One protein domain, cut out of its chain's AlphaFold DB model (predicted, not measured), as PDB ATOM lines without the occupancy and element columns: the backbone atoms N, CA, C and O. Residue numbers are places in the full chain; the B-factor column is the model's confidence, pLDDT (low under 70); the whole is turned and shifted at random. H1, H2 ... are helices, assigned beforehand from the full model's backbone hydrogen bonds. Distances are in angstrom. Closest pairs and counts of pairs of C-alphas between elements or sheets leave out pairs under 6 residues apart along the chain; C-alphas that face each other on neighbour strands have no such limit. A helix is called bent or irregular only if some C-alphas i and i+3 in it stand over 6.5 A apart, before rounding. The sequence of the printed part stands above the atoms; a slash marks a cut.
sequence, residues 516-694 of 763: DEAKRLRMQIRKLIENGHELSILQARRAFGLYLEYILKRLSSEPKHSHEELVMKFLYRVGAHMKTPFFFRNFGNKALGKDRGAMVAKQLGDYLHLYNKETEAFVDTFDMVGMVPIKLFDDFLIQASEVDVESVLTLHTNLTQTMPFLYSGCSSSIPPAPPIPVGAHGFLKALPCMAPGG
ATOM      1  N   ASP A 516      23.739  28.172  94.353       88.44
ATOM      2  CA  ASP A 516      24.569  27.333  95.218       88.44
ATOM      3  C   ASP A 516      23.908  27.070  96.572       88.44
ATOM      4  O   ASP A 516      23.968  25.947  97.077       88.44
ATOM      5  N   GLU A 517      23.173  28.049  97.105       90.62
ATOM      6  CA  GLU A 517      22.377  27.856  98.318       90.62
ATOM      7  C   GLU A 517      21.213  26.887  98.072       90.62
ATOM      8  O   GLU A 517      20.997  25.964  98.857       90.62
ATOM      9  N   ALA A 518      20.522  27.005  96.931       89.56
ATOM     10  CA  ALA A 518      19.481  26.058  96.532       89.56
ATOM     11  C   ALA A 518      20.022  24.620  96.446       89.56
ATOM     12  O   ALA A 518      19.409  23.689  96.974       89.56
ATOM     13  N   LYS A 519      21.207  24.431  95.843       91.81
ATOM     14  CA  LYS A 519      21.884  23.124  95.788       91.81
ATOM     15  C   LYS A 519      22.232  22.606  97.183       91.81
ATOM     16  O   LYS A 519      22.001  21.426  97.449       91.81
ATOM     17  N   ARG A 520      22.776  23.454  98.063       94.81
ATOM     18  CA  ARG A 520      23.128  23.096  99.446       94.81
ATOM     19  C   ARG A 520      21.900  22.623 100.224       94.81
ATOM     20  O   ARG A 520      21.924  21.521 100.768       94.81
ATOM     21  N   LEU A 521      20.834  23.421 100.230       95.00
ATOM     22  CA  LEU A 521      19.578  23.115 100.920       95.00
ATOM     23  C   LEU A 521      18.942  21.832 100.371       95.00
ATOM     24  O   LEU A 521      18.561  20.949 101.138       95.00
ATOM     25  N   ARG A 522      18.925  21.666  99.041       95.00
ATOM     26  CA  ARG A 522      18.471  20.429  98.394       95.00
ATOM     27  C   ARG A 522      19.258  19.214  98.881       95.00
ATOM     28  O   ARG A 522      18.651  18.197  99.199       95.00
ATOM     29  N   MET A 523      20.591  19.284  98.918       94.44
ATOM     30  CA  MET A 523      21.427  18.163  99.372       94.44
ATOM     31  C   MET A 523      21.168  17.815 100.842       94.44
ATOM     32  O   MET A 523      21.096  16.635 101.175       94.44
ATOM     33  N   GLN A 524      20.985  18.818 101.705       95.69
ATOM     34  CA  GLN A 524      20.652  18.595 103.114       95.69
ATOM     35  C   GLN A 524      19.302  17.888 103.274       95.69
ATOM     36  O   GLN A 524      19.231  16.876 103.966       95.69
ATOM     37  N   ILE A 525      18.260  18.364 102.587       95.62
ATOM     38  CA  ILE A 525      16.929  17.740 102.624       95.62
ATOM     39  C   ILE A 525      16.979  16.315 102.074       95.62
ATOM     40  O   ILE A 525      16.450  15.402 102.700       95.62
ATOM     41  N   ARG A 526      17.655  16.093 100.941       95.38
ATOM     42  CA  ARG A 526      17.798  14.749 100.364       95.38
ATOM     43  C   ARG A 526      18.480  13.778 101.324       95.38
ATOM     44  O   ARG A 526      17.969  12.682 101.506       95.38
ATOM     45  N   LYS A 527      19.565  14.199 101.982       95.62
ATOM     46  CA  LYS A 527      20.271  13.375 102.973       95.62
ATOM     47  C   LYS A 527      19.382  13.030 104.171       95.62
ATOM     48  O   LYS A 527      19.445  11.915 104.671       95.62
ATOM     49  N   LEU A 528      18.554  13.968 104.638       95.25
ATOM     50  CA  LEU A 528      17.589  13.690 105.708       95.25
ATOM     51  C   LEU A 528      16.565  12.637 105.274       95.25
ATOM     52  O   LEU A 528      16.316  11.700 106.030       95.25
ATOM     53  N   ILE A 529      16.038  12.752 104.052       94.56
ATOM     54  CA  ILE A 529      15.086  11.784 103.491       94.56
ATOM     55  C   ILE A 529      15.735  10.402 103.313       94.56
ATOM     56  O   ILE A 529      15.149   9.394 103.693       94.56
ATOM     57  N   GLU A 530      16.968  10.343 102.808       94.19
ATOM     58  CA  GLU A 530      17.752   9.100 102.697       94.19
ATOM     59  C   GLU A 530      18.032   8.467 104.073       94.19
ATOM     60  O   GLU A 530      18.077   7.245 104.191       94.19
ATOM     61  N   ASN A 531      18.142   9.285 105.125       94.06
ATOM     62  CA  ASN A 531      18.266   8.846 106.518       94.06
ATOM     63  C   ASN A 531      16.911   8.534 107.191       94.06
ATOM     64  O   ASN A 531      16.856   8.419 108.415       94.06
ATOM     65  N   GLY A 532      15.817   8.437 106.428       90.38
ATOM     66  CA  GLY A 532      14.500   8.034 106.927       90.38
ATOM     67  C   GLY A 532      13.624   9.160 107.482       90.38
ATOM     68  O   GLY A 532      12.640   8.860 108.150       90.38
ATOM     69  N   HIS A 533      13.951  10.435 107.237       93.06
ATOM     70  CA  HIS A 533      13.035  11.535 107.564       93.06
ATOM     71  C   HIS A 533      11.968  11.696 106.473       93.06
ATOM     72  O   HIS A 533      12.279  11.665 105.283       93.06
ATOM     73  N   GLU A 534      10.720  11.945 106.854       91.94
ATOM     74  CA  GLU A 534       9.621  12.172 105.911       91.94
ATOM     75  C   GLU A 534       9.276  13.661 105.755       91.94
ATOM     76  O   GLU A 534       9.673  14.515 106.554       91.94
ATOM     77  N   LEU A 535       8.547  13.986 104.685       92.56
ATOM     78  CA  LEU A 535       7.916  15.295 104.538       92.56
ATOM     79  C   LEU A 535       6.548  15.274 105.213       92.56
ATOM     80  O   LEU A 535       5.740  14.376 104.966       92.56
ATOM     81  N   SER A 536       6.237  16.322 105.979       91.50
ATOM     82  CA  SER A 536       4.872  16.519 106.468       91.50
ATOM     83  C   SER A 536       3.893  16.649 105.292       91.50
ATOM     84  O   SER A 536       4.266  17.002 104.164       91.50
ATOM     85  N   ILE A 537       2.599  16.422 105.545       89.56
ATOM     86  CA  ILE A 537       1.563  16.630 104.522       89.56
ATOM     87  C   ILE A 537       1.615  18.076 104.010       89.56
ATOM     88  O   ILE A 537       1.568  18.298 102.801       89.56
ATOM     89  N   LEU A 538       1.761  19.062 104.900       91.00
ATOM     90  CA  LEU A 538       1.852  20.468 104.512       91.00
ATOM     91  C   LEU A 538       3.102  20.740 103.658       91.00
ATOM     92  O   LEU A 538       2.992  21.382 102.613       91.00
ATOM     93  N   GLN A 539       4.268  20.224 104.051       93.62
ATOM     94  CA  GLN A 539       5.520  20.369 103.304       93.62
ATOM     95  C   GLN A 539       5.419  19.756 101.902       93.62
ATOM     96  O   GLN A 539       5.710  20.428 100.906       93.62
ATOM     97  N   ALA A 540       4.936  18.514 101.802       93.31
ATOM     98  CA  ALA A 540       4.748  17.830 100.528       93.31
ATOM     99  C   ALA A 540       3.776  18.590  99.615       93.31
ATOM    100  O   ALA A 540       4.055  18.779  98.428       93.31
ATOM    101  N   ARG A 541       2.662  19.089 100.169       93.38
ATOM    102  CA  ARG A 541       1.694  19.896  99.416       93.38
ATOM    103  C   ARG A 541       2.285  21.220  98.937       93.38
ATOM    104  O   ARG A 541       2.106  21.577  97.776       93.38
ATOM    105  N   ARG A 542       3.035  21.935  99.781       94.00
ATOM    106  CA  ARG A 542       3.692  23.202  99.406       94.00
ATOM    107  C   ARG A 542       4.741  23.002  98.310       94.00
ATOM    108  O   ARG A 542       4.763  23.780  97.356       94.00
ATOM    109  N   ALA A 543       5.556  21.951  98.398       95.00
ATOM    110  CA  ALA A 543       6.503  21.599  97.339       95.00
ATOM    111  C   ALA A 543       5.792  21.244  96.027       95.00
ATOM    112  O   ALA A 543       6.173  21.744  94.971       95.00
ATOM    113  N   PHE A 544       4.726  20.442  96.078       95.25
ATOM    114  CA  PHE A 544       3.952  20.104  94.884       95.25
ATOM    115  C   PHE A 544       3.277  21.332  94.254       95.25
ATOM    116  O   PHE A 544       3.348  21.509  93.039       95.25
ATOM    117  N   GLY A 545       2.698  22.223  95.063       93.50
ATOM    118  CA  GLY A 545       2.151  23.499  94.598       93.50
ATOM    119  C   GLY A 545       3.202  24.350  93.875       93.50
ATOM    120  O   GLY A 545       2.964  24.792  92.753       93.50
ATOM    121  N   LEU A 546       4.398  24.494  94.460       94.00
ATOM    122  CA  LEU A 546       5.520  25.206  93.837       94.00
ATOM    123  C   LEU A 546       5.994  24.535  92.533       94.00
ATOM    124  O   LEU A 546       6.307  25.212  91.556       94.00
ATOM    125  N   TYR A 547       6.014  23.204  92.481       95.50
ATOM    126  CA  TYR A 547       6.343  22.467  91.261       95.50
ATOM    127  C   TYR A 547       5.324  22.722  90.137       95.50
ATOM    128  O   TYR A 547       5.705  22.998  88.995       95.50
ATOM    129  N   LEU A 548       4.025  22.713  90.452       94.44
ATOM    130  CA  LEU A 548       2.977  23.063  89.491       94.44
ATOM    131  C   LEU A 548       3.066  24.527  89.035       94.44
ATOM    132  O   LEU A 548       2.787  24.801  87.868       94.44
ATOM    133  N   GLU A 549       3.495  25.459  89.894       91.00
ATOM    134  CA  GLU A 549       3.784  26.851  89.502       91.00
ATOM    135  C   GLU A 549       4.890  26.936  88.442       91.00
ATOM    136  O   GLU A 549       4.778  27.720  87.493       91.00
ATOM    137  N   TYR A 550       5.936  26.112  88.549       92.75
ATOM    138  CA  TYR A 550       6.982  26.047  87.529       92.75
ATOM    139  C   TYR A 550       6.489  25.456  86.212       92.75
ATOM    140  O   TYR A 550       6.739  26.041  85.155       92.75
ATOM    141  N   ILE A 551       5.729  24.355  86.263       92.12
ATOM    142  CA  ILE A 551       5.096  23.785  85.065       92.12
ATOM    143  C   ILE A 551       4.208  24.832  84.393       92.12
ATOM    144  O   ILE A 551       4.286  25.014  83.180       92.12
ATOM    145  N   LEU A 552       3.400  25.542  85.178       90.56
ATOM    146  CA  LEU A 552       2.527  26.606  84.706       90.56
ATOM    147  C   LEU A 552       3.316  27.716  84.006       90.56
ATOM    148  O   LEU A 552       2.974  28.089  82.886       90.56
ATOM    149  N   LYS A 553       4.403  28.200  84.624       87.06
ATOM    150  CA  LYS A 553       5.286  29.206  84.018       87.06
ATOM    151  C   LYS A 553       5.855  28.720  82.686       87.06
ATOM    152  O   LYS A 553       5.841  29.477  81.720       87.06
ATOM    153  N   ARG A 554       6.303  27.461  82.620       89.06
ATOM    154  CA  ARG A 554       6.832  26.855  81.392       89.06
ATOM    155  C   ARG A 554       5.775  26.743  80.294       89.06
ATOM    156  O   ARG A 554       6.070  27.075  79.153       89.06
ATOM    157  N   LEU A 555       4.558  26.304  80.623       87.00
ATOM    158  CA  LEU A 555       3.456  26.224  79.654       87.00
ATOM    159  C   LEU A 555       3.120  27.595  79.050       87.00
ATOM    160  O   LEU A 555       2.705  27.662  77.897       87.00
ATOM    161  N   SER A 556       3.310  28.674  79.812       83.44
ATOM    162  CA  SER A 556       3.078  30.045  79.346       83.44
ATOM    163  C   SER A 556       4.240  30.667  78.572       83.44
ATOM    164  O   SER A 556       4.017  31.664  77.894       83.44
ATOM    165  N   SER A 557       5.465  30.141  78.678       81.81
ATOM    166  CA  SER A 557       6.640  30.686  77.979       81.81
ATOM    167  C   SER A 557       7.020  29.876  76.741       81.81
ATOM    168  O   SER A 557       7.219  30.441  75.673       81.81
ATOM    169  N   GLU A 558       7.097  28.551  76.877       79.69
ATOM    170  CA  GLU A 558       7.536  27.620  75.832       79.69
ATOM    171  C   GLU A 558       6.622  26.381  75.822       79.69
ATOM    172  O   GLU A 558       6.994  25.310  76.325       79.69
ATOM    173  N   PRO A 559       5.393  26.513  75.293       76.44
ATOM    174  CA  PRO A 559       4.443  25.411  75.251       76.44
ATOM    175  C   PRO A 559       4.976  24.254  74.395       76.44
ATOM    176  O   PRO A 559       5.287  24.410  73.214       76.44
ATOM    177  N   LYS A 560       5.075  23.069  75.006       84.31
ATOM    178  CA  LYS A 560       5.378  21.802  74.327       84.31
ATOM    179  C   LYS A 560       4.143  20.915  74.375       84.31
ATOM    180  O   LYS A 560       3.662  20.601  75.465       84.31
ATOM    181  N   HIS A 561       3.706  20.423  73.216       83.12
ATOM    182  CA  HIS A 561       2.509  19.581  73.098       83.12
ATOM    183  C   HIS A 561       2.523  18.369  74.052       83.12
ATOM    184  O   HIS A 561       1.508  18.037  74.661       83.12
ATOM    185  N   SER A 562       3.682  17.728  74.241       86.25
ATOM    186  CA  SER A 562       3.826  16.591  75.161       86.25
ATOM    187  C   SER A 562       3.561  16.968  76.623       86.25
ATOM    188  O   SER A 562       2.942  16.202  77.357       86.25
ATOM    189  N   HIS A 563       3.995  18.153  77.055       89.12
ATOM    190  CA  HIS A 563       3.779  18.635  78.419       89.12
ATOM    191  C   HIS A 563       2.313  19.017  78.628       89.12
ATOM    192  O   HIS A 563       1.727  18.670  79.651       89.12
ATOM    193  N   GLU A 564       1.703  19.675  77.640       88.50
ATOM    194  CA  GLU A 564       0.278  20.011  77.651       88.50
ATOM    195  C   GLU A 564      -0.601  18.766  77.798       88.50
ATOM    196  O   GLU A 564      -1.537  18.752  78.594       88.50
ATOM    197  N   GLU A 565      -0.288  17.705  77.052       87.69
ATOM    198  CA  GLU A 565      -1.035  16.451  77.096       87.69
ATOM    199  C   GLU A 565      -0.930  15.764  78.465       87.69
ATOM    200  O   GLU A 565      -1.939  15.300  78.999       87.69
ATOM    201  N   LEU A 566       0.266  15.732  79.063       90.19
ATOM    202  CA  LEU A 566       0.475  15.186  80.408       90.19
ATOM    203  C   LEU A 566      -0.319  15.975  81.457       90.19
ATOM    204  O   LEU A 566      -1.033  15.378  82.261       90.19
ATOM    205  N   VAL A 567      -0.265  17.307  81.412       90.19
ATOM    206  CA  VAL A 567      -1.014  18.161  82.347       90.19
ATOM    207  C   VAL A 567      -2.521  17.988  82.167       90.19
ATOM    208  O   VAL A 567      -3.233  17.841  83.155       90.19
ATOM    209  N   MET A 568      -3.022  17.922  80.932       88.31
ATOM    210  CA  MET A 568      -4.444  17.673  80.674       88.31
ATOM    211  C   MET A 568      -4.903  16.312  81.206       88.31
ATOM    212  O   MET A 568      -5.950  16.236  81.849       88.31
ATOM    213  N   LYS A 569      -4.119  15.245  80.994       87.50
ATOM    214  CA  LYS A 569      -4.413  13.909  81.542       87.50
ATOM    215  C   LYS A 569      -4.436  13.915  83.069       87.50
ATOM    216  O   LYS A 569      -5.301  13.273  83.661       87.50
ATOM    217  N   PHE A 570      -3.506  14.636  83.693       89.69
ATOM    218  CA  PHE A 570      -3.486  14.828  85.138       89.69
ATOM    219  C   PHE A 570      -4.747  15.555  85.624       89.69
ATOM    220  O   PHE A 570      -5.485  14.996  86.431       89.69
ATOM    221  N   LEU A 571      -5.037  16.746  85.083       88.12
ATOM    222  CA  LEU A 571      -6.180  17.584  85.470       88.12
ATOM    223  C   LEU A 571      -7.521  16.863  85.314       88.12
ATOM    224  O   LEU A 571      -8.380  16.966  86.188       88.12
ATOM    225  N   TYR A 572      -7.676  16.095  84.233       83.50
ATOM    226  CA  TYR A 572      -8.856  15.267  84.004       83.50
ATOM    227  C   TYR A 572      -9.083  14.250  85.132       83.50
ATOM    228  O   TYR A 572     -10.213  14.071  85.577       83.50
ATOM    229  N   ARG A 573      -8.015  13.606  85.627       82.69
ATOM    230  CA  ARG A 573      -8.102  12.602  86.701       82.69
ATOM    231  C   ARG A 573      -8.338  13.236  88.072       82.69
ATOM    232  O   ARG A 573      -9.198  12.774  88.811       82.69
ATOM    233  N   VAL A 574      -7.624  14.314  88.407       80.69
ATOM    234  CA  VAL A 574      -7.761  14.954  89.731       80.69
ATOM    235  C   VAL A 574      -9.041  15.768  89.892       80.69
ATOM    236  O   VAL A 574      -9.517  15.923  91.014       80.69
ATOM    237  N   GLY A 575      -9.620  16.277  88.798       70.75
ATOM    238  CA  GLY A 575     -10.779  17.173  88.844       70.75
ATOM    239  C   GLY A 575     -11.992  16.607  89.589       70.75
ATOM    240  O   GLY A 575     -12.706  17.363  90.243       70.75
ATOM    241  N   ALA A 576     -12.186  15.285  89.552       65.00
ATOM    242  CA  ALA A 576     -13.289  14.595  90.226       65.00
ATOM    243  C   ALA A 576     -13.095  14.421  91.745       65.00
ATOM    244  O   ALA A 576     -14.048  14.091  92.445       65.00
ATOM    245  N   HIS A 577     -11.878  14.627  92.256       68.44
ATOM    246  CA  HIS A 577     -11.503  14.341  93.646       68.44
ATOM    247  C   HIS A 577     -11.234  15.602  94.486       68.44
ATOM    248  O   HIS A 577     -10.851  15.498  95.649       68.44
ATOM    249  N   MET A 578     -11.445  16.794  93.921       68.06
ATOM    250  CA  MET A 578     -11.321  18.063  94.646       68.06
ATOM    251  C   MET A 578     -12.540  18.298  95.548       68.06
ATOM    252  O   MET A 578     -13.671  18.031  95.141       68.06
ATOM    253  N   LYS A 579     -12.342  18.871  96.748       66.44
ATOM    254  CA  LYS A 579     -13.471  19.220  97.639       66.44
ATOM    255  C   LYS A 579     -14.357  20.302  97.022       66.44
ATOM    256  O   LYS A 579     -15.565  20.322  97.234       66.44
ATOM    257  N   THR A 580     -13.745  21.219  96.274       65.19
ATOM    258  CA  THR A 580     -14.450  22.246  95.496       65.19
ATOM    259  C   THR A 580     -14.531  21.817  94.028       65.19
ATOM    260  O   THR A 580     -13.489  21.464  93.475       65.19
ATOM    261  N   PRO A 581     -15.702  21.910  93.361       64.25
ATOM    262  CA  PRO A 581     -15.836  21.528  91.957       64.25
ATOM    263  C   PRO A 581     -14.816  22.236  91.056       64.25
ATOM    264  O   PRO A 581     -14.780  23.469  90.973       64.25
ATOM    265  N   PHE A 582     -13.990  21.447  90.370       73.06
ATOM    266  CA  PHE A 582     -13.065  21.921  89.347       73.06
ATOM    267  C   PHE A 582     -13.703  21.754  87.962       73.06
ATOM    268  O   PHE A 582     -14.007  20.644  87.532       73.06
ATOM    269  N   PHE A 583     -13.903  22.868  87.254       68.44
ATOM    270  CA  PHE A 583     -14.485  22.869  85.910       68.44
ATOM    271  C   PHE A 583     -13.421  22.528  84.861       68.44
ATOM    272  O   PHE A 583     -12.807  23.426  84.279       68.44
ATOM    273  N   PHE A 584     -13.208  21.235  84.626       74.62
ATOM    274  CA  PHE A 584     -12.373  20.758  83.527       74.62
ATOM    275  C   PHE A 584     -13.108  20.884  82.191       74.62
ATOM    276  O   PHE A 584     -14.292  20.557  82.093       74.62
ATOM    277  N   ARG A 585     -12.401  21.307  81.138       71.06
ATOM    278  CA  ARG A 585     -12.947  21.312  79.777       71.06
ATOM    279  C   ARG A 585     -11.950  20.720  78.796       71.06
ATOM    280  O   ARG A 585     -10.807  21.172  78.699       71.06
ATOM    281  N   ASN A 586     -12.407  19.724  78.039       70.31
ATOM    282  CA  ASN A 586     -11.656  19.191  76.915       70.31
ATOM    283  C   ASN A 586     -11.963  20.023  75.667       70.31
ATOM    284  O   ASN A 586     -13.117  20.152  75.267       70.31
ATOM    285  N   PHE A 587     -10.931  20.591  75.055       66.69
ATOM    286  CA  PHE A 587     -11.065  21.419  73.855       66.69
ATOM    287  C   PHE A 587     -10.815  20.631  72.557       66.69
ATOM    288  O   PHE A 587     -10.874  21.188  71.461       66.69
ATOM    289  N   GLY A 588     -10.583  19.317  72.673       63.81
ATOM    290  CA  GLY A 588     -10.284  18.434  71.549       63.81
ATOM    291  C   GLY A 588      -9.007  18.835  70.801       63.81
ATOM    292  O   GLY A 588      -8.219  19.660  71.260       63.81
ATOM    293  N   ASN A 589      -8.816  18.270  69.609       62.78
ATOM    294  CA  ASN A 589      -7.679  18.597  68.733       62.78
ATOM    295  C   ASN A 589      -7.865  19.914  67.955       62.78
ATOM    296  O   ASN A 589      -7.048  20.225  67.095       62.78
ATOM    297  N   LYS A 590      -8.937  20.676  68.221       62.34
ATOM    298  CA  LYS A 590      -9.222  21.943  67.525       62.34
ATOM    299  C   LYS A 590      -8.278  23.068  67.953       62.34
ATOM    300  O   LYS A 590      -7.978  23.940  67.150       62.34
ATOM    301  N   ALA A 591      -7.789  23.024  69.193       62.81
ATOM    302  CA  ALA A 591      -6.792  23.962  69.687       62.81
ATOM    303  C   ALA A 591      -5.393  23.545  69.210       62.81
ATOM    304  O   ALA A 591      -4.891  22.490  69.609       62.81
ATOM    305  N   LEU A 592      -4.765  24.374  68.375       66.56
ATOM    306  CA  LEU A 592      -3.407  24.169  67.871       66.56
ATOM    307  C   LEU A 592      -2.474  25.269  68.392       66.56
ATOM    308  O   LEU A 592      -2.867  26.422  68.537       66.56
ATOM    309  N   GLY A 593      -1.221  24.909  68.668       76.06
ATOM    310  CA  GLY A 593      -0.173  25.867  69.019       76.06
ATOM    311  C   GLY A 593      -0.425  26.644  70.320       76.06
ATOM    312  O   GLY A 593      -0.771  26.071  71.352       76.06
ATOM    313  N   LYS A 594      -0.202  27.963  70.271       81.75
ATOM    314  CA  LYS A 594      -0.143  28.862  71.439       81.75
ATOM    315  C   LYS A 594      -1.452  28.921  72.241       81.75
ATOM    316  O   LYS A 594      -1.404  28.947  73.472       81.75
ATOM    317  N   ASP A 595      -2.598  28.860  71.560       81.06
ATOM    318  CA  ASP A 595      -3.925  28.876  72.188       81.06
ATOM    319  C   ASP A 595      -4.110  27.701  73.148       81.06
ATOM    320  O   ASP A 595      -4.542  27.865  74.293       81.06
ATOM    321  N   ARG A 596      -3.715  26.501  72.704       83.44
ATOM    322  CA  ARG A 596      -3.793  25.282  73.510       83.44
ATOM    323  C   ARG A 596      -2.938  25.409  74.767       83.44
ATOM    324  O   ARG A 596      -3.447  25.168  75.863       83.44
ATOM    325  N   GLY A 597      -1.686  25.848  74.628       84.44
ATOM    326  CA  GLY A 597      -0.780  26.082  75.753       84.44
ATOM    327  C   GLY A 597      -1.376  27.029  76.800       84.44
ATOM    328  O   GLY A 597      -1.426  26.690  77.985       84.44
ATOM    329  N   ALA A 598      -1.930  28.166  76.364       85.06
ATOM    330  CA  ALA A 598      -2.579  29.144  77.239       85.06
ATOM    331  C   ALA A 598      -3.786  28.558  77.990       85.06
ATOM    332  O   ALA A 598      -3.983  28.809  79.180       85.06
ATOM    333  N   MET A 599      -4.590  27.739  77.313       83.38
ATOM    334  CA  MET A 599      -5.783  27.120  77.890       83.38
ATOM    335  C   MET A 599      -5.440  26.027  78.902       83.38
ATOM    336  O   MET A 599      -6.073  25.959  79.960       83.38
ATOM    337  N   VAL A 600      -4.427  25.204  78.621       87.25
ATOM    338  CA  VAL A 600      -3.915  24.212  79.580       87.25
ATOM    339  C   VAL A 600      -3.299  24.916  80.787       87.25
ATOM    340  O   VAL A 600      -3.609  24.559  81.923       87.25
ATOM    341  N   ALA A 601      -2.509  25.970  80.564       87.25
ATOM    342  CA  ALA A 601      -1.965  26.808  81.630       87.25
ATOM    343  C   ALA A 601      -3.080  27.426  82.489       87.25
ATOM    344  O   ALA A 601      -3.019  27.382  83.717       87.25
ATOM    345  N   LYS A 602      -4.158  27.931  81.882       85.38
ATOM    346  CA  LYS A 602      -5.309  28.461  82.622       85.38
ATOM    347  C   LYS A 602      -5.985  27.391  83.483       85.38
ATOM    348  O   LYS A 602      -6.209  27.641  84.664       85.38
ATOM    349  N   GLN A 603      -6.266  26.205  82.938       87.00
ATOM    350  CA  GLN A 603      -6.861  25.108  83.714       87.00
ATOM    351  C   GLN A 603      -5.946  24.644  84.856       87.00
ATOM    352  O   GLN A 603      -6.422  24.428  85.971       87.00
ATOM    353  N   LEU A 604      -4.633  24.565  84.616       90.06
ATOM    354  CA  LEU A 604      -3.654  24.261  85.658       90.06
ATOM    355  C   LEU A 604      -3.619  25.353  86.734       90.06
ATOM    356  O   LEU A 604      -3.588  25.042  87.920       90.06
ATOM    357  N   GLY A 605      -3.676  26.626  86.341       87.25
ATOM    358  CA  GLY A 605      -3.741  27.756  87.264       87.25
ATOM    359  C   GLY A 605      -5.020  27.774  88.108       87.25
ATOM    360  O   GLY A 605      -4.965  28.107  89.291       87.25
ATOM    361  N   ASP A 606      -6.161  27.394  87.528       85.19
ATOM    362  CA  ASP A 606      -7.434  27.260  88.245       85.19
ATOM    363  C   ASP A 606      -7.381  26.117  89.272       85.19
ATOM    364  O   ASP A 606      -7.814  26.304  90.413       85.19
ATOM    365  N   TYR A 607      -6.811  24.966  88.893       88.06
ATOM    366  CA  TYR A 607      -6.573  23.839  89.800       88.06
ATOM    367  C   TYR A 607      -5.630  24.237  90.936       88.06
ATOM    368  O   TYR A 607      -5.968  24.073  92.104       88.06
ATOM    369  N   LEU A 608      -4.484  24.830  90.600       88.94
ATOM    370  CA  LEU A 608      -3.470  25.253  91.557       88.94
ATOM    371  C   LEU A 608      -4.023  26.264  92.572       88.94
ATOM    372  O   LEU A 608      -3.711  26.184  93.754       88.94
ATOM    373  N   HIS A 609      -4.885  27.188  92.142       84.69
ATOM    374  CA  HIS A 609      -5.536  28.117  93.063       84.69
ATOM    375  C   HIS A 609      -6.407  27.393  94.101       84.69
ATOM    376  O   HIS A 609      -6.343  27.723  95.285       84.69
ATOM    377  N   LEU A 610      -7.214  26.414  93.673       83.75
ATOM    378  CA  LEU A 610      -8.019  25.600  94.588       83.75
ATOM    379  C   LEU A 610      -7.130  24.738  95.492       83.75
ATOM    380  O   LEU A 610      -7.360  24.676  96.696       83.75
ATOM    381  N   TYR A 611      -6.083  24.140  94.925       87.62
ATOM    382  CA  TYR A 611      -5.120  23.313  95.638       87.62
ATOM    383  C   TYR A 611      -4.390  24.083  96.748       87.62
ATOM    384  O   TYR A 611      -4.295  23.602  97.878       87.62
ATOM    385  N   ASN A 612      -3.916  25.298  96.455       87.44
ATOM    386  CA  ASN A 612      -3.249  26.160  97.431       87.44
ATOM    387  C   ASN A 612      -4.224  26.609  98.525       87.44
ATOM    388  O   ASN A 612      -3.882  26.533  99.699       87.44
ATOM    389  N   LYS A 613      -5.463  26.962  98.161       82.19
ATOM    390  CA  LYS A 613      -6.510  27.301  99.136       82.19
ATOM    391  C   LYS A 613      -6.829  26.140 100.084       82.19
ATOM    392  O   LYS A 613      -7.033  26.351 101.271       82.19
ATOM    393  N   GLU A 614      -6.882  24.908  99.583       83.81
ATOM    394  CA  GLU A 614      -7.029  23.727 100.443       83.81
ATOM    395  C   GLU A 614      -5.778  23.484 101.299       83.81
ATOM    396  O   GLU A 614      -5.891  23.013 102.425       83.81
ATOM    397  N   THR A 615      -4.593  23.819 100.784       86.81
ATOM    398  CA  THR A 615      -3.316  23.675 101.499       86.81
ATOM    399  C   THR A 615      -3.201  24.639 102.683       86.81
ATOM    400  O   THR A 615      -2.630  24.263 103.699       86.81
ATOM    401  N   GLU A 616      -3.816  25.822 102.613       80.62
ATOM    402  CA  GLU A 616      -3.902  26.772 103.738       80.62
ATOM    403  C   GLU A 616      -4.655  26.213 104.959       80.62
ATOM    404  O   GLU A 616      -4.513  26.743 106.057       80.62
ATOM    405  N   ALA A 617      -5.443  25.144 104.798       80.44
ATOM    406  CA  ALA A 617      -6.123  24.485 105.914       80.44
ATOM    407  C   ALA A 617      -5.197  23.584 106.756       80.44
ATOM    408  O   ALA A 617      -5.621  23.095 107.802       80.44
ATOM    409  N   PHE A 618      -3.964  23.331 106.306       82.06
ATOM    410  CA  PHE A 618      -2.976  22.522 107.019       82.06
ATOM    411  C   PHE A 618      -2.010  23.432 107.785       82.06
ATOM    412  O   PHE A 618      -1.581  24.463 107.268       82.06
ATOM    413  N   VAL A 619      -1.648  23.040 109.008       80.31
ATOM    414  CA  VAL A 619      -0.737  23.795 109.879       80.31
ATOM    415  C   VAL A 619       0.270  22.833 110.498       80.31
ATOM    416  O   VAL A 619      -0.131  21.861 111.133       80.31
ATOM    417  N   ASP A 620       1.555  23.146 110.347       77.50
ATOM    418  CA  ASP A 620       2.633  22.503 111.096       77.50
ATOM    419  C   ASP A 620       3.017  23.432 112.254       77.50
ATOM    420  O   ASP A 620       3.540  24.525 112.035       77.50
ATOM    421  N   THR A 621       2.703  23.036 113.489       73.81
ATOM    422  CA  THR A 621       2.906  23.897 114.667       73.81
ATOM    423  C   THR A 621       4.313  23.765 115.256       73.81
ATOM    424  O   THR A 621       4.842  24.735 115.791       73.81
ATOM    425  N   PHE A 622       4.922  22.579 115.160       80.19
ATOM    426  CA  PHE A 622       6.236  22.263 115.731       80.19
ATOM    427  C   PHE A 622       6.952  21.204 114.885       80.19
ATOM    428  O   PHE A 622       6.297  20.409 114.209       80.19
ATOM    429  N   ASP A 623       8.285  21.166 114.959       83.88
ATOM    430  CA  ASP A 623       9.085  20.114 114.327       83.88
ATOM    431  C   ASP A 623       8.776  18.752 114.970       83.88
ATOM    432  O   ASP A 623       8.948  18.560 116.177       83.88
ATOM    433  N   MET A 624       8.317  17.795 114.163       82.94
ATOM    434  CA  MET A 624       8.052  16.426 114.608       82.94
ATOM    435  C   MET A 624       9.287  15.541 114.427       82.94
ATOM    436  O   MET A 624      10.000  15.637 113.427       82.94
ATOM    437  N   VAL A 625       9.526  14.635 115.381       82.69
ATOM    438  CA  VAL A 625      10.616  13.651 115.292       82.69
ATOM    439  C   VAL A 625      10.415  12.775 114.052       82.69
ATOM    440  O   VAL A 625       9.322  12.263 113.828       82.69
ATOM    441  N   GLY A 626      11.473  12.611 113.256       86.25
ATOM    442  CA  GLY A 626      11.421  11.859 111.998       86.25
ATOM    443  C   GLY A 626      10.866  12.647 110.807       86.25
ATOM    444  O   GLY A 626      10.716  12.072 109.737       86.25
ATOM    445  N   MET A 627      10.594  13.949 110.949       90.12
ATOM    446  CA  MET A 627      10.209  14.828 109.838       90.12
ATOM    447  C   MET A 627      11.336  15.796 109.478       90.12
ATOM    448  O   MET A 627      12.184  16.136 110.307       90.12
ATOM    449  N   VAL A 628      11.350  16.269 108.233       92.75
ATOM    450  CA  VAL A 628      12.273  17.331 107.812       92.75
ATOM    451  C   VAL A 628      11.963  18.627 108.588       92.75
ATOM    452  O   VAL A 628      10.804  19.045 108.602       92.75
ATOM    453  N   PRO A 629      12.968  19.306 109.184       94.50
ATOM    454  CA  PRO A 629      12.739  20.533 109.946       94.50
ATOM    455  C   PRO A 629      12.050  21.633 109.127       94.50
ATOM    456  O   PRO A 629      12.469  21.939 108.005       94.50
ATOM    457  N   ILE A 630      11.032  22.271 109.708       90.94
ATOM    458  CA  ILE A 630      10.155  23.253 109.056       90.94
ATOM    459  C   ILE A 630      10.968  24.415 108.484       90.94
ATOM    460  O   ILE A 630      10.856  24.720 107.297       90.94
ATOM    461  N   LYS A 631      11.844  25.018 109.297       90.94
ATOM    462  CA  LYS A 631      12.656  26.174 108.883       90.94
ATOM    463  C   LYS A 631      13.576  25.846 107.703       90.94
ATOM    464  O   LYS A 631      13.660  26.617 106.754       90.94
ATOM    465  N   LEU A 632      14.227  24.682 107.747       93.75
ATOM    466  CA  LEU A 632      15.108  24.227 106.671       93.75
ATOM    467  C   LEU A 632      14.331  24.050 105.357       93.75
ATOM    468  O   LEU A 632      14.817  24.407 104.284       93.75
ATOM    469  N   PHE A 633      13.117  23.504 105.444       94.25
ATOM    470  CA  PHE A 633      12.257  23.301 104.286       94.25
ATOM    471  C   PHE A 633      11.712  24.618 103.715       94.25
ATOM    472  O   PHE A 633      11.637  24.777 102.496       94.25
ATOM    473  N   ASP A 634      11.373  25.581 104.572       91.38
ATOM    474  CA  ASP A 634      10.954  26.921 104.153       91.38
ATOM    475  C   ASP A 634      12.061  27.648 103.384       91.38
ATOM    476  O   ASP A 634      11.816  28.155 102.284       91.38
ATOM    477  N   ASP A 635      13.288  27.629 103.912       91.50
ATOM    478  CA  ASP A 635      14.461  28.204 103.249       91.50
ATOM    479  C   ASP A 635      14.701  27.537 101.883       91.50
ATOM    480  O   ASP A 635      14.956  28.214 100.878       91.50
ATOM    481  N   PHE A 636      14.531  26.211 101.809       95.06
ATOM    482  CA  PHE A 636      14.603  25.473 100.551       95.06
ATOM    483  C   PHE A 636      13.555  25.937  99.541       95.06
ATOM    484  O   PHE A 636      13.927  26.271  98.419       95.06
ATOM    485  N   LEU A 637      12.268  26.004  99.899       92.50
ATOM    486  CA  LEU A 637      11.212  26.405  98.958       92.50
ATOM    487  C   LEU A 637      11.437  27.812  98.382       92.50
ATOM    488  O   LEU A 637      11.120  28.062  97.215       92.50
ATOM    489  N   ILE A 638      12.010  28.724  99.172       89.12
ATOM    490  CA  ILE A 638      12.344  30.082  98.724       89.12
ATOM    491  C   ILE A 638      13.403  30.040  97.609       89.12
ATOM    492  O   ILE A 638      13.259  30.732  96.593       89.12
ATOM    493  N   GLN A 639      14.438  29.210  97.762       91.38
ATOM    494  CA  GLN A 639      15.596  29.160  96.862       91.38
ATOM    495  C   GLN A 639      15.445  28.160  95.704       91.38
ATOM    496  O   GLN A 639      16.008  28.373  94.632       91.38
ATOM    497  N   ALA A 640      14.660  27.097  95.879       92.38
ATOM    498  CA  ALA A 640      14.607  25.945  94.982       92.38
ATOM    499  C   ALA A 640      14.175  26.309  93.556       92.38
ATOM    500  O   ALA A 640      13.226  27.077  93.367       92.38
ATOM    501  N   SER A 641      14.838  25.729  92.552       92.81
ATOM    502  CA  SER A 641      14.402  25.721  91.149       92.81
ATOM    503  C   SER A 641      13.411  24.580  90.867       92.81
ATOM    504  O   SER A 641      13.188  23.726  91.723       92.81
ATOM    505  N   GLU A 642      12.836  24.524  89.658       91.62
ATOM    506  CA  GLU A 642      11.959  23.410  89.252       91.62
ATOM    507  C   GLU A 642      12.643  22.048  89.437       91.62
ATOM    508  O   GLU A 642      12.051  21.135  90.008       91.62
ATOM    509  N   VAL A 643      13.908  21.941  89.022       91.88
ATOM    510  CA  VAL A 643      14.698  20.704  89.101       91.88
ATOM    511  C   VAL A 643      14.951  20.301  90.553       91.88
ATOM    512  O   VAL A 643      14.946  19.116  90.880       91.88
ATOM    513  N   ASP A 644      15.153  21.276  91.440       93.88
ATOM    514  CA  ASP A 644      15.408  21.001  92.853       93.88
ATOM    515  C   ASP A 644      14.154  20.469  93.551       93.88
ATOM    516  O   ASP A 644      14.233  19.484  94.286       93.88
ATOM    517  N   VAL A 645      12.994  21.079  93.282       93.88
ATOM    518  CA  VAL A 645      11.707  20.619  93.823       93.88
ATOM    519  C   VAL A 645      11.337  19.249  93.249       93.88
ATOM    520  O   VAL A 645      10.984  18.351  94.012       93.88
ATOM    521  N   GLU A 646      11.483  19.056  91.933       93.75
ATOM    522  CA  GLU A 646      11.258  17.765  91.267       93.75
ATOM    523  C   GLU A 646      12.131  16.668  91.888       93.75
ATOM    524  O   GLU A 646      11.653  15.570  92.170       93.75
ATOM    525  N   SER A 647      13.399  16.980  92.162       92.56
ATOM    526  CA  SER A 647      14.340  16.056  92.783       92.56
ATOM    527  C   SER A 647      13.911  15.618  94.185       92.56
ATOM    528  O   SER A 647      14.083  14.444  94.511       92.56
ATOM    529  N   VAL A 648      13.439  16.538  95.030       93.94
ATOM    530  CA  VAL A 648      13.027  16.217  96.407       93.94
ATOM    531  C   VAL A 648      11.732  15.407  96.400       93.94
ATOM    532  O   VAL A 648      11.665  14.371  97.057       93.94
ATOM    533  N   LEU A 649      10.741  15.823  95.602       93.31
ATOM    534  CA  LEU A 649       9.472  15.101  95.469       93.31
ATOM    535  C   LEU A 649       9.679  13.687  94.913       93.31
ATOM    536  O   LEU A 649       9.124  12.733  95.446       93.31
ATOM    537  N   THR A 650      10.521  13.541  93.886       92.38
ATOM    538  CA  THR A 650      10.828  12.235  93.285       92.38
ATOM    539  C   THR A 650      11.486  11.293  94.286       92.38
ATOM    540  O   THR A 650      11.081  10.138  94.395       92.38
ATOM    541  N   LEU A 651      12.489  11.780  95.028       91.38
ATOM    542  CA  LEU A 651      13.187  10.981  96.036       91.38
ATOM    543  C   LEU A 651      12.227  10.520  97.134       91.38
ATOM    544  O   LEU A 651      12.171   9.330  97.427       91.38
ATOM    545  N   HIS A 652      11.454  11.454  97.692       91.62
ATOM    546  CA  HIS A 652      10.485  11.153  98.739       91.62
ATOM    547  C   HIS A 652       9.470  10.107  98.267       91.62
ATOM    548  O   HIS A 652       9.333   9.064  98.892       91.62
ATOM    549  N   THR A 653       8.810  10.337  97.127       90.38
ATOM    550  CA  THR A 653       7.784   9.424  96.603       90.38
ATOM    551  C   THR A 653       8.328   8.034  96.278       90.38
ATOM    552  O   THR A 653       7.649   7.047  96.553       90.38
ATOM    553  N   ASN A 654       9.545   7.926  95.739       89.19
ATOM    554  CA  ASN A 654      10.151   6.625  95.452       89.19
ATOM    555  C   ASN A 654      10.546   5.859  96.728       89.19
ATOM    556  O   ASN A 654      10.459   4.633  96.733       89.19
ATOM    557  N   LEU A 655      10.976   6.548  97.791       88.94
ATOM    558  CA  LEU A 655      11.381   5.902  99.045       88.94
ATOM    559  C   LEU A 655      10.185   5.523  99.921       88.94
ATOM    560  O   LEU A 655      10.124   4.398 100.404       88.94
ATOM    561  N   THR A 656       9.223   6.431 100.101       86.81
ATOM    562  CA  THR A 656       8.072   6.188 100.984       86.81
ATOM    563  C   THR A 656       6.959   5.399 100.303       86.81
ATOM    564  O   THR A 656       6.102   4.842 100.981       86.81
ATOM    565  N   GLN A 657       6.923   5.382  98.963       86.31
ATOM    566  CA  GLN A 657       5.798   4.871  98.167       86.31
ATOM    567  C   GLN A 657       4.456   5.562  98.487       86.31
ATOM    568  O   GLN A 657       3.387   5.059  98.133       86.31
ATOM    569  N   THR A 658       4.500   6.748  99.112       84.81
ATOM    570  CA  THR A 658       3.331   7.558  99.475       84.81
ATOM    571  C   THR A 658       3.251   8.852  98.661       84.81
ATOM    572  O   THR A 658       4.252   9.417  98.209       84.81
ATOM    573  N   MET A 659       2.025   9.351  98.476       88.06
ATOM    574  CA  MET A 659       1.736  10.593  97.742       88.06
ATOM    575  C   MET A 659       0.912  11.573  98.603       88.06
ATOM    576  O   MET A 659      -0.214  11.925  98.233       88.06
ATOM    577  N   PRO A 660       1.447  12.047  99.747       85.94
ATOM    578  CA  PRO A 660       0.713  12.912 100.685       85.94
ATOM    579  C   PRO A 660       0.288  14.258 100.072       85.94
ATOM    580  O   PRO A 660      -0.628  14.921 100.558       85.94
ATOM    581  N   PHE A 661       0.913  14.657  98.961       87.75
ATOM    582  CA  PHE A 661       0.546  15.855  98.212       87.75
ATOM    583  C   PHE A 661      -0.762  15.713  97.410       87.75
ATOM    584  O   PHE A 661      -1.407  16.728  97.148       87.75
ATOM    585  N   LEU A 662      -1.194  14.496  97.047       85.06
ATOM    586  CA  LEU A 662      -2.470  14.241  96.352       85.06
ATOM    587  C   LEU A 662      -3.540  13.635  97.262       85.06
ATOM    588  O   LEU A 662      -4.727  13.865  97.035       85.06
ATOM    589  N   TYR A 663      -3.134  12.898  98.296       80.38
ATOM    590  CA  TYR A 663      -4.039  12.161  99.171       80.38
ATOM    591  C   TYR A 663      -3.886  12.637 100.615       80.38
ATOM    592  O   TYR A 663      -2.858  12.415 101.250       80.38
ATOM    593  N   SER A 664      -4.929  13.269 101.151       62.03
ATOM    594  CA  SER A 664      -5.085  13.474 102.594       62.03
ATOM    595  C   SER A 664      -5.727  12.216 103.186       62.03
ATOM    596  O   SER A 664      -6.809  11.849 102.735       62.03
ATOM    597  N   GLY A 665      -5.059  11.542 104.124       53.03
ATOM    598  CA  GLY A 665      -5.377  10.187 104.602       53.03
ATOM    599  C   GLY A 665      -6.838   9.864 104.977       53.03
ATOM    600  O   GLY A 665      -7.662  10.744 105.211       53.03
ATOM    601  N   CYS A 666      -7.096   8.550 105.061       43.75
ATOM    602  CA  CYS A 666      -8.380   7.838 105.194       43.75
ATOM    603  C   CYS A 666      -9.239   7.745 103.916       43.75
ATOM    604  O   CYS A 666     -10.444   7.976 103.935       43.75
ATOM    605  N   SER A 667      -8.634   7.308 102.808       49.00
ATOM    606  CA  SER A 667      -9.364   6.578 101.764       49.00
ATOM    607  C   SER A 667      -8.847   5.142 101.743       49.00
ATOM    608  O   SER A 667      -7.637   4.926 101.736       49.00
ATOM    609  N   SER A 668      -9.742   4.157 101.747       47.53
ATOM    610  CA  SER A 668      -9.430   2.722 101.828       47.53
ATOM    611  C   SER A 668      -8.741   2.142 100.577       47.53
ATOM    612  O   SER A 668      -8.592   0.929 100.468       47.53
ATOM    613  N   SER A 669      -8.304   2.981  99.631       58.84
ATOM    614  CA  SER A 669      -7.575   2.565  98.422       58.84
ATOM    615  C   SER A 669      -6.662   3.679  97.882       58.84
ATOM    616  O   SER A 669      -6.900   4.245  96.816       58.84
ATOM    617  N   ILE A 670      -5.601   4.028  98.618       66.50
ATOM    618  CA  ILE A 670      -4.520   4.855  98.056       66.50
ATOM    619  C   ILE A 670      -3.692   3.952  97.126       66.50
ATOM    620  O   ILE A 670      -3.163   2.944  97.601       66.50
ATOM    621  N   PRO A 671      -3.589   4.249  95.817       69.19
ATOM    622  CA  PRO A 671      -2.753   3.458  94.928       69.19
ATOM    623  C   PRO A 671      -1.275   3.617  95.321       69.19
ATOM    624  O   PRO A 671      -0.872   4.716  95.718       69.19
ATOM    625  N   PRO A 672      -0.456   2.556  95.197       71.50
ATOM    626  CA  PRO A 672       0.983   2.677  95.395       71.50
ATOM    627  C   PRO A 672       1.559   3.684  94.395       71.50
ATOM    628  O   PRO A 672       1.071   3.801  93.264       71.50
ATOM    629  N   ALA A 673       2.584   4.426  94.814       80.62
ATOM    630  CA  ALA A 673       3.230   5.392  93.939       80.62
ATOM    631  C   ALA A 673       3.794   4.696  92.681       80.62
ATOM    632  O   ALA A 673       4.508   3.698  92.794       80.62
ATOM    633  N   PRO A 674       3.496   5.186  91.462       83.25
ATOM    634  CA  PRO A 674       4.092   4.622  90.259       83.25
ATOM    635  C   PRO A 674       5.603   4.909  90.236       83.25
ATOM    636  O   PRO A 674       6.018   5.981  90.685       83.25
ATOM    637  N   PRO A 675       6.429   4.014  89.661       81.12
ATOM    638  CA  PRO A 675       7.854   4.274  89.513       81.12
ATOM    639  C   PRO A 675       8.068   5.533  88.669       81.12
ATOM    640  O   PRO A 675       7.547   5.649  87.555       81.12
ATOM    641  N   ILE A 676       8.830   6.486  89.204       87.38
ATOM    642  CA  ILE A 676       9.084   7.763  88.537       87.38
ATOM    643  C   ILE A 676      10.261   7.592  87.563       87.38
ATOM    644  O   ILE A 676      11.356   7.235  88.007       87.38
ATOM    645  N   PRO A 677      10.079   7.844  86.249       83.31
ATOM    646  CA  PRO A 677      11.145   7.702  85.262       83.31
ATOM    647  C   PRO A 677      12.368   8.562  85.584       83.31
ATOM    648  O   PRO A 677      12.239   9.730  85.947       83.31
ATOM    649  N   VAL A 678      13.560   8.008  85.365       73.00
ATOM    650  CA  VAL A 678      14.819   8.749  85.488       73.00
ATOM    651  C   VAL A 678      14.996   9.670  84.274       73.00
ATOM    652  O   VAL A 678      14.738   9.274  83.137       73.00
ATOM    653  N   GLY A 679      15.443  10.905  84.508       74.75
ATOM    654  CA  GLY A 679      15.718  11.899  83.465       74.75
ATOM    655  C   GLY A 679      14.825  13.137  83.553       74.75
ATOM    656  O   GLY A 679      14.030  13.292  84.477       74.75
ATOM    657  N   ALA A 680      14.970  14.047  82.587       77.19
ATOM    658  CA  ALA A 680      14.259  15.323  82.596       77.19
ATOM    659  C   ALA A 680      12.730  15.136  82.580       77.19
ATOM    660  O   ALA A 680      12.186  14.390  81.749       77.19
ATOM    661  N   HIS A 681      12.054  15.859  83.479       87.69
ATOM    662  CA  HIS A 681      10.597  15.878  83.631       87.69
ATOM    663  C   HIS A 681       9.999  14.495  83.937       87.69
ATOM    664  O   HIS A 681       8.858  14.208  83.562       87.69
ATOM    665  N   GLY A 682      10.777  13.614  84.572       88.38
ATOM    666  CA  GLY A 682      10.337  12.287  84.994       88.38
ATOM    667  C   GLY A 682       9.096  12.358  85.878       88.38
ATOM    668  O   GLY A 682       8.122  11.637  85.642       88.38
ATOM    669  N   PHE A 683       9.063  13.313  86.808       90.94
ATOM    670  CA  PHE A 683       7.919  13.511  87.690       90.94
ATOM    671  C   PHE A 683       6.678  13.966  86.913       90.94
ATOM    672  O   PHE A 683       5.594  13.425  87.113       90.94
ATOM    673  N   LEU A 684       6.822  14.890  85.948       91.50
ATOM    674  CA  LEU A 684       5.710  15.310  85.077       91.50
ATOM    675  C   LEU A 684       5.150  14.144  84.244       91.50
ATOM    676  O   LEU A 684       3.939  14.061  84.046       91.50
ATOM    677  N   LYS A 685       6.011  13.240  83.760       91.25
ATOM    678  CA  LYS A 685       5.595  12.045  83.004       91.25
ATOM    679  C   LYS A 685       4.809  11.059  83.868       91.25
ATOM    680  O   LYS A 685       3.852  10.466  83.378       91.25
ATOM    681  N   ALA A 686       5.192  10.899  85.135       90.12
ATOM    682  CA  ALA A 686       4.507  10.021  86.083       90.12
ATOM    683  C   ALA A 686       3.224  10.643  86.670       90.12
ATOM    684  O   ALA A 686       2.326   9.918  87.103       90.12
ATOM    685  N   LEU A 687       3.106  11.975  86.639       89.56
ATOM    686  CA  LEU A 687       2.047  12.737  87.300       89.56
ATOM    687  C   LEU A 687       0.609  12.277  86.973       89.56
ATOM    688  O   LEU A 687      -0.190  12.145  87.901       89.56
ATOM    689  N   PRO A 688       0.230  11.962  85.716       88.12
ATOM    690  CA  PRO A 688      -1.110  11.445  85.434       88.12
ATOM    691  C   PRO A 688      -1.398  10.099  86.109       88.12
ATOM    692  O   PRO A 688      -2.540   9.834  86.476       88.12
ATOM    693  N   CYS A 689      -0.387   9.241  86.267       86.31
ATOM    694  CA  CYS A 689      -0.520   7.933  86.911       86.31
ATOM    695  C   CYS A 689      -0.621   8.035  88.437       86.31
ATOM    696  O   CYS A 689      -1.203   7.150  89.051       86.31
ATOM    697  N   MET A 690      -0.096   9.112  89.024       86.44
ATOM    698  CA  MET A 690      -0.198   9.411  90.457       86.44
ATOM    699  C   MET A 690      -1.590   9.899  90.872       86.44
ATOM    700  O   MET A 690      -1.954   9.810  92.040       86.44
ATOM    701  N   ALA A 691      -2.361  10.459  89.936       81.00
ATOM    702  CA  ALA A 691      -3.684  10.993  90.223       81.00
ATOM    703  C   ALA A 691      -4.694   9.877  90.560       81.00
ATOM    704  O   ALA A 691      -4.692   8.843  89.883       81.00
ATOM    705  N   PRO A 692      -5.604  10.096  91.530       70.94
ATOM    706  CA  PRO A 692      -6.640   9.128  91.871       70.94
ATOM    707  C   PRO A 692      -7.463   8.735  90.648       70.94
ATOM    708  O   PRO A 692      -8.038   9.575  89.958       70.94
ATOM    709  N   GLY A 693      -7.472   7.434  90.359       60.41
ATOM    710  CA  GLY A 693      -8.254   6.833  89.289       60.41
ATOM    711  C   GLY A 693      -9.529   6.218  89.848       60.41
ATOM    712  O   GLY A 693      -9.511   5.082  90.307       60.41
ATOM    713  N   GLY A 694     -10.641   6.948  89.795       50.41
ATOM    714  CA  GLY A 694     -11.972   6.390  90.024       50.41
ATOM    715  C   GLY A 694     -12.594   5.889  88.719       50.41
ATOM    716  O   GLY A 694     -12.749   6.650  87.766       50.41
TER     717      GLY A 694
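AT A GLANCE: This is residues 516 to 694 of the 763 residues of an uncharacterized protein of Aedes albopictus (UniProt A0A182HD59). A bundle of six helices, H1 to H6, is built round H2, with H4 side by side with it on one side and H5, H6 and H1 grouped on the other. H3 packs on H4, and the short H7 packs on H3, between H3 and H6; long links without named helices join several of these parts. The printed part has 179 residues with seven named helices, H1 to H7 in order along the chain, and no named strand; the class is all helix, with 109 residues in the helices. The whole is compact, with a radius of gyration of the C-alphas of 16.2 A and spans of 52 by 40 by 28 A.

IN THESE COORDINATES: H1, residues 516 to 530, begins with C-alpha 516 at (24.569, 27.333, 95.218) and is 20.9 A long. H2, residues 537 to 557, measures 30.5 A from C-alpha 537 at (1.563, 16.630, 104.522). H3, residues 561 to 577, is 25.4 A long and only just irregular: C-alphas 573 and 576 are 6.6 A apart. H4, residues 594 to 615, is the longest helix by residues and measures 30.7 A. H5 covers residues 630 to 639, and H6 covers residues 642 to 656 over 21.2 A. H7, residues 682 to 690, ends with C-alpha 690 at (-0.198, 9.411, 90.457); it is irregular, with C-alphas 685 and 688 7.2 A apart.

HOW THE PARTS SIT: The hub is H2, which touches three helices. It touches H4 at a shallow tilt of 17 degrees, opposite ways; the closest C-alphas, of Leu 552 and Ala 601, are 5.4 A apart. With residues 539 to 546 alone it touches H5, the same way at 5 degrees, closest at Ala 543 and Leu 637, C-alphas 6.9 A apart. It touches H6 at a steep tilt of 40 degrees, closest at the C-alphas of Tyr 550 and Glu 642, 5.9 A. H1 touches H6 the same way at a shallow 6 degrees, closest at the C-alphas of Arg 522 and Asp 644, 6.4 A; it also touches H5, where the C-alphas of Ala 518 and Gln 639 come closest, at 5.0 A. H3 touches H4, closest at the C-alphas of Glu 564 and Val 600, 6.2 A. H7 touches H3, closest at the C-alphas of Phe 570 and Pro 688, 4.1 A, and is only just apart from H2, at 8.5 A. Every O i to N i+4 pair is within hydrogen-bond range in H1, H2, H4, H5 and H6; in H3 it is 11 of 13 and in H7 3 of 5.

THE WHOLE: The C-alphas farthest apart are those of Lys 590 and Val 625, 52.4 A. The printed part has no cut. Long links join H3 to H4, H4 to H5 and H6 to H7, the last with 25 residues. The mean pLDDT of the printed part is 84.2; 23 residues are under 70, among them 587 to 592 and 664 to 671.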